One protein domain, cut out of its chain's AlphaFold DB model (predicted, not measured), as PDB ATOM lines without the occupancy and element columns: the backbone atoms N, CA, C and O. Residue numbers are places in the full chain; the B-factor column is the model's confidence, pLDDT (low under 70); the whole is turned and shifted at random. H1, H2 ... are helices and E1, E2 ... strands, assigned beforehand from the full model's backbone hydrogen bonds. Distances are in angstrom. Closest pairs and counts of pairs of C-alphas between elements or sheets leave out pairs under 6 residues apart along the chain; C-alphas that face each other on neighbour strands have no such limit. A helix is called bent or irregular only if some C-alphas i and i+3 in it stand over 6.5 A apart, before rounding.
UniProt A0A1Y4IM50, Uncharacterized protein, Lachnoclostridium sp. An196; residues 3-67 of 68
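This is residues 3 to 67 of the 68 residues of an uncharacterized protein of Lachnoclostridium sp. An196 (UniProt A0A1Y4IM50). One strongly twisted antiparallel sheet of five strands forms the body, with the short helix H1 packed across one face, over E2. From the edge strand E4 the chain runs out to a second small helix, H2, which lies off the sheet, and then returns to E5, the strand at the other edge. The printed part has 65 residues, with two named helices and five named strands in the order H1, E1, E2, E3, E4, H2, E5, and the sheet's order is E4, E3, E2, E1, E5. The class is mixed, helices and strands, though under half of the residues, 31 of 65, are in named elements. The whole is compact and rounded, with a radius of gyration of the C-alphas of 10.7 A and spans of 29 by 23 by 20 A.

The sheet runs, strand beside strand, from E4, residues 47 to 49, through E3, residues 38 to 41, E2, residues 28 to 32, and E1, residues 15 to 17, to E5, residues 64 to 66. E4 and E5 are its edge strands. E1, E2, E3 and E4 form a meander, each strand the antiparallel neighbour of the one before, with hairpins E1 and E2, E2 and E3, and E3 and E4. The pairing of E2 is staggered: its residues 28 to 29 pair with E1 and its residues 29 to 32 with E3. E3 and E2 stand antiparallel at 147 degrees, with N 31 and O 39 at 2.9 A and N 41 and O 29 at 2.8 A, both within hydrogen-bond range. Between E2 and E1, N 16 and O 28 are 2.8 A apart, within hydrogen-bond range. Between E4 and E3, N 40 and O 48 are within hydrogen-bond range at 2.9 A. Between E1 and E5, N 66 and O 15 are within hydrogen-bond range at 2.8 A. From edge to edge the strands' lines turn by 144 degrees; the sheet is only just strongly twisted, its C-alphas lying up to 4.1 A off the best plane. H1, residues 5 to 11, is on the sheet at a height over the sheet of 8.1 A. It lies only just over E2, on which 3 of its 7 C-alphas fall, and runs across the strands, at 74 degrees to E2 on the local plane. The closest C-alphas of H1 and E2 are those of Tyr 11 and Val 30, 6.1 A apart. H2, residues 53 to 58, is not on the sheet. H1 and H2 are close but not clearly touching, the closest C-alphas being those of Gly 6 and Lys 53 at 6.4 A, and they stand about perpendicular at 76 degrees. Within hydrogen-bond range are 0 of 3 O i to N i+4 pairs in H1, beside 3 of 4 O i to N i+3 pairs, and in H2 0 of 2 and 0 of 3.

E2, the longest strand by residues, measures 13.1 A from C-alpha 28 at (487.971, 28.845, 628.983) to C-alpha 32. E3 measures 10.0 A, E1 and E4 each 6.8 A, and E5 6.4 A, ending at C-alpha 66 at (490.173, 24.302, 636.901). H1 begins at C-alpha 5 at (479.418, 40.086, 632.897) and measures 10.5 A; H2 measures 9.8 A. Both helices are irregular: C-alphas 6 and 9 are 7.5 A apart in H1, and C-alphas 54 and 57 are 8.7 A apart in H2.

The two C-alphas farthest apart are those of Lys 20 and Pro 34, at 31.7 A. The printed part has no cut and no long link; E1 to E2, with 10 residues between them, is short but not tight. The mean pLDDT of the printed part is 93.2, that of H2 is 79, and no printed residue is under 70.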
ATOM      1  N   LEU A   3     478.038  31.920 633.599       94.94
ATOM      2  CA  LEU A   3     478.962  33.045 633.581       94.94
ATOM      3  C   LEU A   3     478.430  34.126 632.633       94.94
ATOM      4  O   LEU A   3     478.128  33.848 631.473       94.94
ATOM      5  N   TYR A   4     478.326  35.344 633.147       95.56
ATOM      6  CA  TYR A   4     477.918  36.561 632.443       95.56
ATOM      7  C   TYR A   4     478.657  37.755 633.074       95.56
ATOM      8  O   TYR A   4     479.298  37.602 634.117       95.56
ATOM      9  N   ALA A   5     478.605  38.942 632.472       95.06
ATOM     10  CA  ALA A   5     479.418  40.086 632.897       95.06
ATOM     11  C   ALA A   5     479.266  40.412 634.399       95.06
ATOM     12  O   ALA A   5     480.260  40.557 635.116       95.06
ATOM     13  N   GLY A   6     478.032  40.399 634.916       94.38
ATOM     14  CA  GLY A   6     477.723  40.717 636.315       94.38
ATOM     15  C   GLY A   6     478.350  39.792 637.371       94.38
ATOM     16  O   GLY A   6     478.509  40.212 638.517       94.38
ATOM     17  N   ASN A   7     478.749  38.562 637.024       95.38
ATOM     18  CA  ASN A   7     479.440  37.655 637.954       95.38
ATOM     19  C   ASN A   7     480.869  37.280 637.529       95.38
ATOM     20  O   ASN A   7     481.549  36.557 638.259       95.38
ATOM     21  N   ALA A   8     481.355  37.803 636.402       96.12
ATOM     22  CA  ALA A   8     482.657  37.457 635.843       96.12
ATOM     23  C   ALA A   8     483.841  37.808 636.756       96.12
ATOM     24  O   ALA A   8     484.816  37.058 636.812       96.12
ATOM     25  N   HIS A   9     483.729  38.885 637.538       96.69
ATOM     26  CA  HIS A   9     484.752  39.318 638.497       96.69
ATOM     27  C   HIS A   9     485.160  38.219 639.499       96.69
ATOM     28  O   HIS A   9     486.315  38.154 639.907       96.69
ATOM     29  N   GLN A  10     484.248  37.308 639.859       96.94
ATOM     30  CA  GLN A  10     484.514  36.207 640.801       96.94
ATOM     31  C   GLN A  10     485.440  35.128 640.216       96.94
ATOM     32  O   GLN A  10     486.027  34.315 640.945       96.94
ATOM     33  N   TYR A  11     485.555  35.115 638.889       97.19
ATOM     34  CA  TYR A  11     486.286  34.124 638.115       97.19
ATOM     35  C   TYR A  11     487.448  34.731 637.332       97.19
ATOM     36  O   TYR A  11     488.116  33.991 636.621       97.19
ATOM     37  N   LEU A  12     487.713  36.034 637.460       97.31
ATOM     38  CA  LEU A  12     488.769  36.717 636.717       97.31
ATOM     39  C   LEU A  12     490.127  36.011 636.891       97.31
ATOM     40  O   LEU A  12     490.547  35.720 638.010       97.31
ATOM     41  N   GLY A  13     490.788  35.714 635.770       96.56
ATOM     42  CA  GLY A  13     492.060  34.987 635.708       96.56
ATOM     43  C   GLY A  13     491.943  33.471 635.904       96.56
ATOM     44  O   GLY A  13     492.925  32.756 635.723       96.56
ATOM     45  N   LYS A  14     490.760  32.951 636.250       97.31
ATOM     46  CA  LYS A  14     490.531  31.516 636.434       97.31
ATOM     47  C   LYS A  14     490.147  30.854 635.117       97.31
ATOM     48  O   LYS A  14     489.522  31.460 634.243       97.31
ATOM     49  N   LYS A  15     490.458  29.563 635.020       97.62
ATOM     50  CA  LYS A  15     489.966  28.682 633.961       97.62
ATOM     51  C   LYS A  15     488.685  27.993 634.421       97.62
ATOM     52  O   LYS A  15     488.622  27.464 635.526       97.62
ATOM     53  N   ILE A  16     487.671  27.975 633.571       97.12
ATOM     54  CA  ILE A  16     486.399  27.286 633.786       97.12
ATOM     55  C   ILE A  16     486.235  26.155 632.772       97.12
ATOM     56  O   ILE A  16     486.624  26.277 631.610       97.12
ATOM     57  N   ASP A  17     485.647  25.046 633.200       97.00
ATOM     58  CA  ASP A  17     485.378  23.888 632.349       97.00
ATOM     59  C   ASP A  17     484.053  23.230 632.749       97.00
ATOM     60  O   ASP A  17     483.399  23.599 633.732       97.00
ATOM     61  N   ARG A  18     483.616  22.263 631.952       95.25
ATOM     62  CA  ARG A  18     482.387  21.512 632.153       95.25
ATOM     63  C   ARG A  18     482.564  20.051 631.785       95.25
ATOM     64  O   ARG A  18     483.282  19.707 630.852       95.25
ATOM     65  N   LYS A  19     481.826  19.182 632.473       94.88
ATOM     66  CA  LYS A  19     481.856  17.728 632.267       94.88
ATOM     67  C   LYS A  19     481.425  17.349 630.854       94.88
ATOM     68  O   LYS A  19     481.969  16.424 630.264       94.88
ATOM     69  N   LYS A  20     480.442  18.071 630.307       93.62
ATOM     70  CA  LYS A  20     479.954  17.882 628.938       93.62
ATOM     71  C   LYS A  20     480.200  19.143 628.122       93.62
ATOM     72  O   LYS A  20     479.433  20.099 628.214       93.62
ATOM     73  N   ARG A  21     481.266  19.143 627.322       89.44
ATOM     74  CA  ARG A  21     481.655  20.259 626.450       89.44
ATOM     75  C   ARG A  21     480.731  20.316 625.234       89.44
ATOM     76  O   ARG A  21     480.976  19.671 624.223       89.44
ATOM     77  N   ILE A  22     479.624  21.040 625.375       82.75
ATOM     78  CA  ILE A  22     478.706  21.351 624.277       82.75
ATOM     79  C   ILE A  22     478.852  22.836 623.972       82.75
ATOM     80  O   ILE A  22     478.645  23.640 624.882       82.75
ATOM     81  N   PHE A  23     479.162  23.154 622.712       80.06
ATOM     82  CA  PHE A  23     479.389  24.503 622.181       80.06
ATOM     83  C   PHE A  23     480.557  25.260 622.852       80.06
ATOM     84  O   PHE A  23     480.561  25.506 624.057       80.06
ATOM     85  N   GLY A  24     481.549  25.654 622.047       85.50
ATOM     86  CA  GLY A  24     482.777  26.322 622.499       85.50
ATOM     87  C   GLY A  24     483.912  25.365 622.895       85.50
ATOM     88  O   GLY A  24     483.703  24.166 623.088       85.50
ATOM     89  N   TYR A  25     485.125  25.911 623.015       94.88
ATOM     90  CA  TYR A  25     486.347  25.162 623.326       94.88
ATOM     91  C   TYR A  25     486.776  25.376 624.786       94.88
ATOM     92  O   TYR A  25     487.313  26.421 625.142       94.88
ATOM     93  N   TYR A  26     486.543  24.381 625.641       95.31
ATOM     94  CA  TYR A  26     486.938  24.413 627.057       95.31
ATOM     95  C   TYR A  26     488.305  23.732 627.290       95.31
ATOM     96  O   TYR A  26     488.654  22.826 626.524       95.31
ATOM     97  N   PRO A  27     489.052  24.087 628.356       96.56
ATOM     98  CA  PRO A  27     488.724  25.102 629.363       96.56
ATOM     99  C   PRO A  27     488.796  26.527 628.803       96.56
ATOM    100  O   PRO A  27     489.576  26.803 627.896       96.56
ATOM    101  N   MET A  28     487.977  27.426 629.347       97.25
ATOM    102  CA  MET A  28     487.971  28.845 628.983       97.25
ATOM    103  C   MET A  28     488.532  29.684 630.128       97.25
ATOM    104  O   MET A  28     488.191  29.455 631.283       97.25
ATOM    105  N   GLU A  29     489.365  30.668 629.825       97.75
ATOM    106  CA  GLU A  29     489.918  31.611 630.795       97.75
ATOM    107  C   GLU A  29     489.056  32.874 630.854       97.75
ATOM    108  O   GLU A  29     488.778  33.486 629.822       97.75
ATOM    109  N   VAL A  30     488.656  33.297 632.051       97.75
ATOM    110  CA  VAL A  30     487.919  34.555 632.225       97.75
ATOM    111  C   VAL A  30     488.904  35.718 632.260       97.75
ATOM    112  O   VAL A  30     489.816  35.745 633.087       97.75
ATOM    113  N   LYS A  31     488.709  36.704 631.384       97.62
ATOM    114  CA  LYS A  31     489.564  37.890 631.269       97.62
ATOM    115  C   LYS A  31     488.750  39.172 631.370       97.62
ATOM    116  O   LYS A  31     487.553  39.189 631.100       97.62
ATOM    117  N   GLN A  32     489.442  40.254 631.695       97.62
ATOM    118  CA  GLN A  32     488.958  41.614 631.518       97.62
ATOM    119  C   GLN A  32     489.931  42.334 630.590       97.62
ATOM    120  O   GLN A  32     491.147  42.213 630.754       97.62
ATOM    121  N   PHE A  33     489.406  43.026 629.587       93.94
ATOM    122  CA  PHE A  33     490.212  43.809 628.655       93.94
ATOM    123  C   PHE A  33     490.260  45.288 629.065       93.94
ATOM    124  O   PHE A  33     489.515  45.697 629.957       93.94
ATOM    125  N   PRO A  34     491.161  46.103 628.473       95.38
ATOM    126  CA  PRO A  34     491.329  47.511 628.855       95.38
ATOM    127  C   PRO A  34     490.070  48.380 628.713       95.38
ATOM    128  O   PRO A  34     490.019  49.465 629.280       95.38
ATOM    129  N   ASP A  35     489.057  47.912 627.980       91.50
ATOM    130  CA  ASP A  35     487.742  48.551 627.868       91.50
ATOM    131  C   ASP A  35     486.837  48.319 629.096       91.50
ATOM    132  O   ASP A  35     485.709  48.808 629.140       91.50
ATOM    133  N   GLY A  36     487.315  47.564 630.088       92.38
ATOM    134  CA  GLY A  36     486.590  47.214 631.303       92.38
ATOM    135  C   GLY A  36     485.596  46.065 631.130       92.38
ATOM    136  O   GLY A  36     485.034  45.615 632.132       92.38
ATOM    137  N   LYS A  37     485.395  45.547 629.911       95.19
ATOM    138  CA  LYS A  37     484.454  44.455 629.650       95.19
ATOM    139  C   LYS A  37     485.081  43.104 629.952       95.19
ATOM    140  O   LYS A  37     486.290  42.894 629.814       95.19
ATOM    141  N   TYR A  38     484.228  42.171 630.359       96.88
ATOM    142  CA  TYR A  38     484.633  40.801 630.621       96.88
ATOM    143  C   TYR A  38     484.482  39.928 629.382       96.88
ATOM    144  O   TYR A  38     483.513  40.028 628.631       96.88
ATOM    145  N   TYR A  39     485.444  39.034 629.214       97.19
ATOM    146  CA  TYR A  39     485.538  38.097 628.110       97.19
ATOM    147  C   TYR A  39     485.828  36.700 628.644       97.19
ATOM    148  O   TYR A  39     486.386  36.527 629.730       97.19
ATOM    149  N   VAL A  40     485.523  35.698 627.830       96.50
ATOM    150  CA  VAL A  40     486.159  34.386 627.922       96.50
ATOM    151  C   VAL A  40     487.138  34.225 626.770       96.50
ATOM    152  O   VAL A  40     486.808  34.540 625.627       96.50
ATOM    153  N   LYS A  41     488.344  33.741 627.063       97.31
ATOM    154  CA  LYS A  41     489.279  33.229 626.062       97.31
ATOM    155  C   LYS A  41     489.173  31.714 626.049       97.31
ATOM    156  O   LYS A  41     489.416  31.077 627.069       97.31
ATOM    157  N   ASP A  42     488.799  31.145 624.920       96.31
ATOM    158  CA  ASP A  42     488.652  29.703 624.788       96.31
ATOM    159  C   ASP A  42     490.007  28.984 624.613       96.31
ATOM    160  O   ASP A  42     491.063  29.616 624.482       96.31
ATOM    161  N   ALA A  43     489.986  27.649 624.620       95.75
ATOM    162  CA  ALA A  43     491.198  26.833 624.536       95.75
ATOM    163  C   ALA A  43     491.958  26.966 623.199       95.75
ATOM    164  O   ALA A  43     493.122  26.575 623.127       95.75
ATOM    165  N   VAL A  44     491.330  27.516 622.152       96.25
ATOM    166  CA  VAL A  44     491.967  27.783 620.848       96.25
ATOM    167  C   VAL A  44     492.367  29.254 620.680       96.25
ATOM    168  O   VAL A  44     492.961  29.631 619.674       96.25
ATOM    169  N   GLY A  45     492.114  30.081 621.696       96.00
ATOM    170  CA  GLY A  45     492.580  31.456 621.801       96.00
ATOM    171  C   GLY A  45     491.578  32.525 621.373       96.00
ATOM    172  O   GLY A  45     491.923  33.709 621.419       96.00
ATOM    173  N   VAL A  46     490.352  32.146 621.010       95.38
ATOM    174  CA  VAL A  46     489.292  33.081 620.617       95.38
ATOM    175  C   VAL A  46     488.734  33.769 621.856       95.38
ATOM    176  O   VAL A  46     488.410  33.121 622.849       95.38
ATOM    177  N   CYS A  47     488.615  35.095 621.794       95.56
ATOM    178  CA  CYS A  47     488.057  35.907 622.872       95.56
ATOM    179  C   CYS A  47     486.622  36.317 622.532       95.56
ATOM    180  O   CYS A  47     486.388  36.944 621.501       95.56
ATOM    181  N   MET A  48     485.672  35.985 623.404       94.38
ATOM    182  CA  MET A  48     484.250  36.299 623.240       94.38
ATOM    183  C   MET A  48     483.770  37.133 624.430       94.38
ATOM    184  O   MET A  48     484.091  36.774 625.567       94.38
ATOM    185  N   PRO A  49     483.041  38.241 624.203       94.81
ATOM    186  CA  PRO A  49     482.523  39.055 625.294       94.81
ATOM    187  C   PRO A  49     481.478  38.265 626.081       94.81
ATOM    188  O   PRO A  49     480.673  37.532 625.504       94.81
ATOM    189  N   LEU A  50     481.484  38.421 627.402       94.88
ATOM    190  CA  LEU A  50     480.406  37.912 628.236       94.88
ATOM    191  C   LEU A  50     479.201  38.852 628.129       94.88
ATOM    192  O   LEU A  50     479.383  40.065 628.234       94.88
ATOM    193  N   PRO A  51     477.985  38.317 627.933       93.75
ATOM    194  CA  PRO A  51     476.799  39.153 627.852       93.75
ATOM    195  C   PRO A  51     476.453  39.750 629.216       93.75
ATOM    196  O   PRO A  51     476.848  39.224 630.263       93.75
ATOM    197  N   GLU A  52     475.666  40.819 629.201       91.31
ATOM    198  CA  GLU A  52     475.028  41.334 630.407       91.31
ATOM    199  C   GLU A  52     473.951  40.365 630.918       91.31
ATOM    200  O   GLU A  52     473.512  39.455 630.216       91.31
ATOM    201  N   LYS A  53     473.522  40.540 632.173       82.12
ATOM    202  CA  LYS A  53     472.532  39.648 632.806       82.12
ATOM    203  C   LYS A  53     471.186  39.637 632.073       82.12
ATOM    204  O   LYS A  53     470.483  38.633 632.108       82.12
ATOM    205  N   GLU A  54     470.826  40.759 631.464       81.81
ATOM    206  CA  GLU A  54     469.577  40.937 630.717       81.81
ATOM    207  C   GLU A  54     469.609  40.194 629.369       81.81
ATOM    208  O   GLU A  54     468.566  39.750 628.898       81.81
ATOM    209  N   ASP A  55     470.810  39.942 628.832       78.19
ATOM    210  CA  ASP A  55     471.073  39.253 627.563       78.19
ATOM    211  C   ASP A  55     471.671  37.848 627.791       78.19
ATOM    212  O   ASP A  55     472.624  37.414 627.135       78.19
ATOM    213  N   ASP A  56     471.122  37.099 628.752       71.88
ATOM    214  CA  ASP A  56     471.734  35.860 629.251       71.88
ATOM    215  C   ASP A  56     471.735  34.683 628.257       71.88
ATOM    216  O   ASP A  56     472.355  33.650 628.542       71.88
ATOM    217  N   PHE A  57     471.086  34.819 627.094       78.06
ATOM    218  CA  PHE A  57     470.976  33.765 626.080       78.06
ATOM    219  C   PHE A  57     472.349  33.202 625.683       78.06
ATOM    220  O   PHE A  57     472.500  31.993 625.517       78.06
ATOM    221  N   ASN A  58     473.369  34.069 625.629       81.44
ATOM    222  CA  ASN A  58     474.749  33.706 625.294       81.44
ATOM    223  C   ASN A  58     475.668  33.535 626.520       81.44
ATOM    224  O   ASN A  58     476.891  33.539 626.384       81.44
ATOM    225  N   ALA A  59     475.113  33.403 627.730       91.56
ATOM    226  CA  ALA A  59     475.910  33.168 628.929       91.56
ATOM    227  C   ALA A  59     476.681  31.841 628.831       91.56
ATOM    228  O   ALA A  59     476.162  30.816 628.376       91.56
ATOM    229  N   VAL A  60     477.919  31.833 629.323       93.25
ATOM    230  CA  VAL A  60     478.784  30.650 629.257       93.25
ATOM    231  C   VAL A  60     478.414  29.687 630.381       93.25
ATOM    232  O   VAL A  60     478.432  30.033 631.563       93.25
ATOM    233  N   ASN A  61     478.075  28.452 630.020       93.69
ATOM    234  CA  ASN A  61     477.766  27.399 630.983       93.69
ATOM    235  C   ASN A  61     479.043  26.654 631.377       93.69
ATOM    236  O   ASN A  61     479.738  26.137 630.511       93.69
ATOM    237  N   PHE A  62     479.314  26.526 632.672       95.44
ATOM    238  CA  PHE A  62     480.461  25.771 633.184       95.44
ATOM    239  C   PHE A  62     480.098  24.986 634.449       95.44
ATOM    240  O   PHE A  62     479.178  25.376 635.166       95.44
ATOM    241  N   ASP A  63     480.793  23.889 634.743       96.44
ATOM    242  CA  ASP A  63     480.493  23.043 635.910       96.44
ATOM    243  C   ASP A  63     481.496  23.238 637.048       96.44
ATOM    244  O   ASP A  63     481.122  23.108 638.212       96.44
ATOM    245  N   PHE A  64     482.754  23.550 636.733       96.62
ATOM    246  CA  PHE A  64     483.815  23.704 637.724       96.62
ATOM    247  C   PHE A  64     484.904  24.673 637.255       96.62
ATOM    248  O   PHE A  64     485.059  24.949 636.064       96.62
ATOM    249  N   VAL A  65     485.651  25.201 638.221       97.25
ATOM    250  CA  VAL A  65     486.893  25.942 637.990       97.25
ATOM    251  C   VAL A  65     488.041  24.936 637.953       97.25
ATOM    252  O   VAL A  65     488.102  24.044 638.799       97.25
ATOM    253  N   VAL A  66     488.929  25.070 636.974       95.06
ATOM    254  CA  VAL A  66     490.173  24.302 636.901       95.06
ATOM    255  C   VAL A  66     491.194  25.010 637.786       95.06
ATOM    256  O   VAL A  66     491.547  26.159 637.521       95.06
ATOM    257  N   ASN A  67     491.621  24.337 638.851       80.06
ATOM    258  CA  ASN A  67     492.755  24.769 639.658       80.06
ATOM    259  C   ASN A  67     494.010  24.151 639.028       80.06
ATOM    260  O   ASN A  67     494.025  22.937 638.814       80.06
TER     261      ASN A  67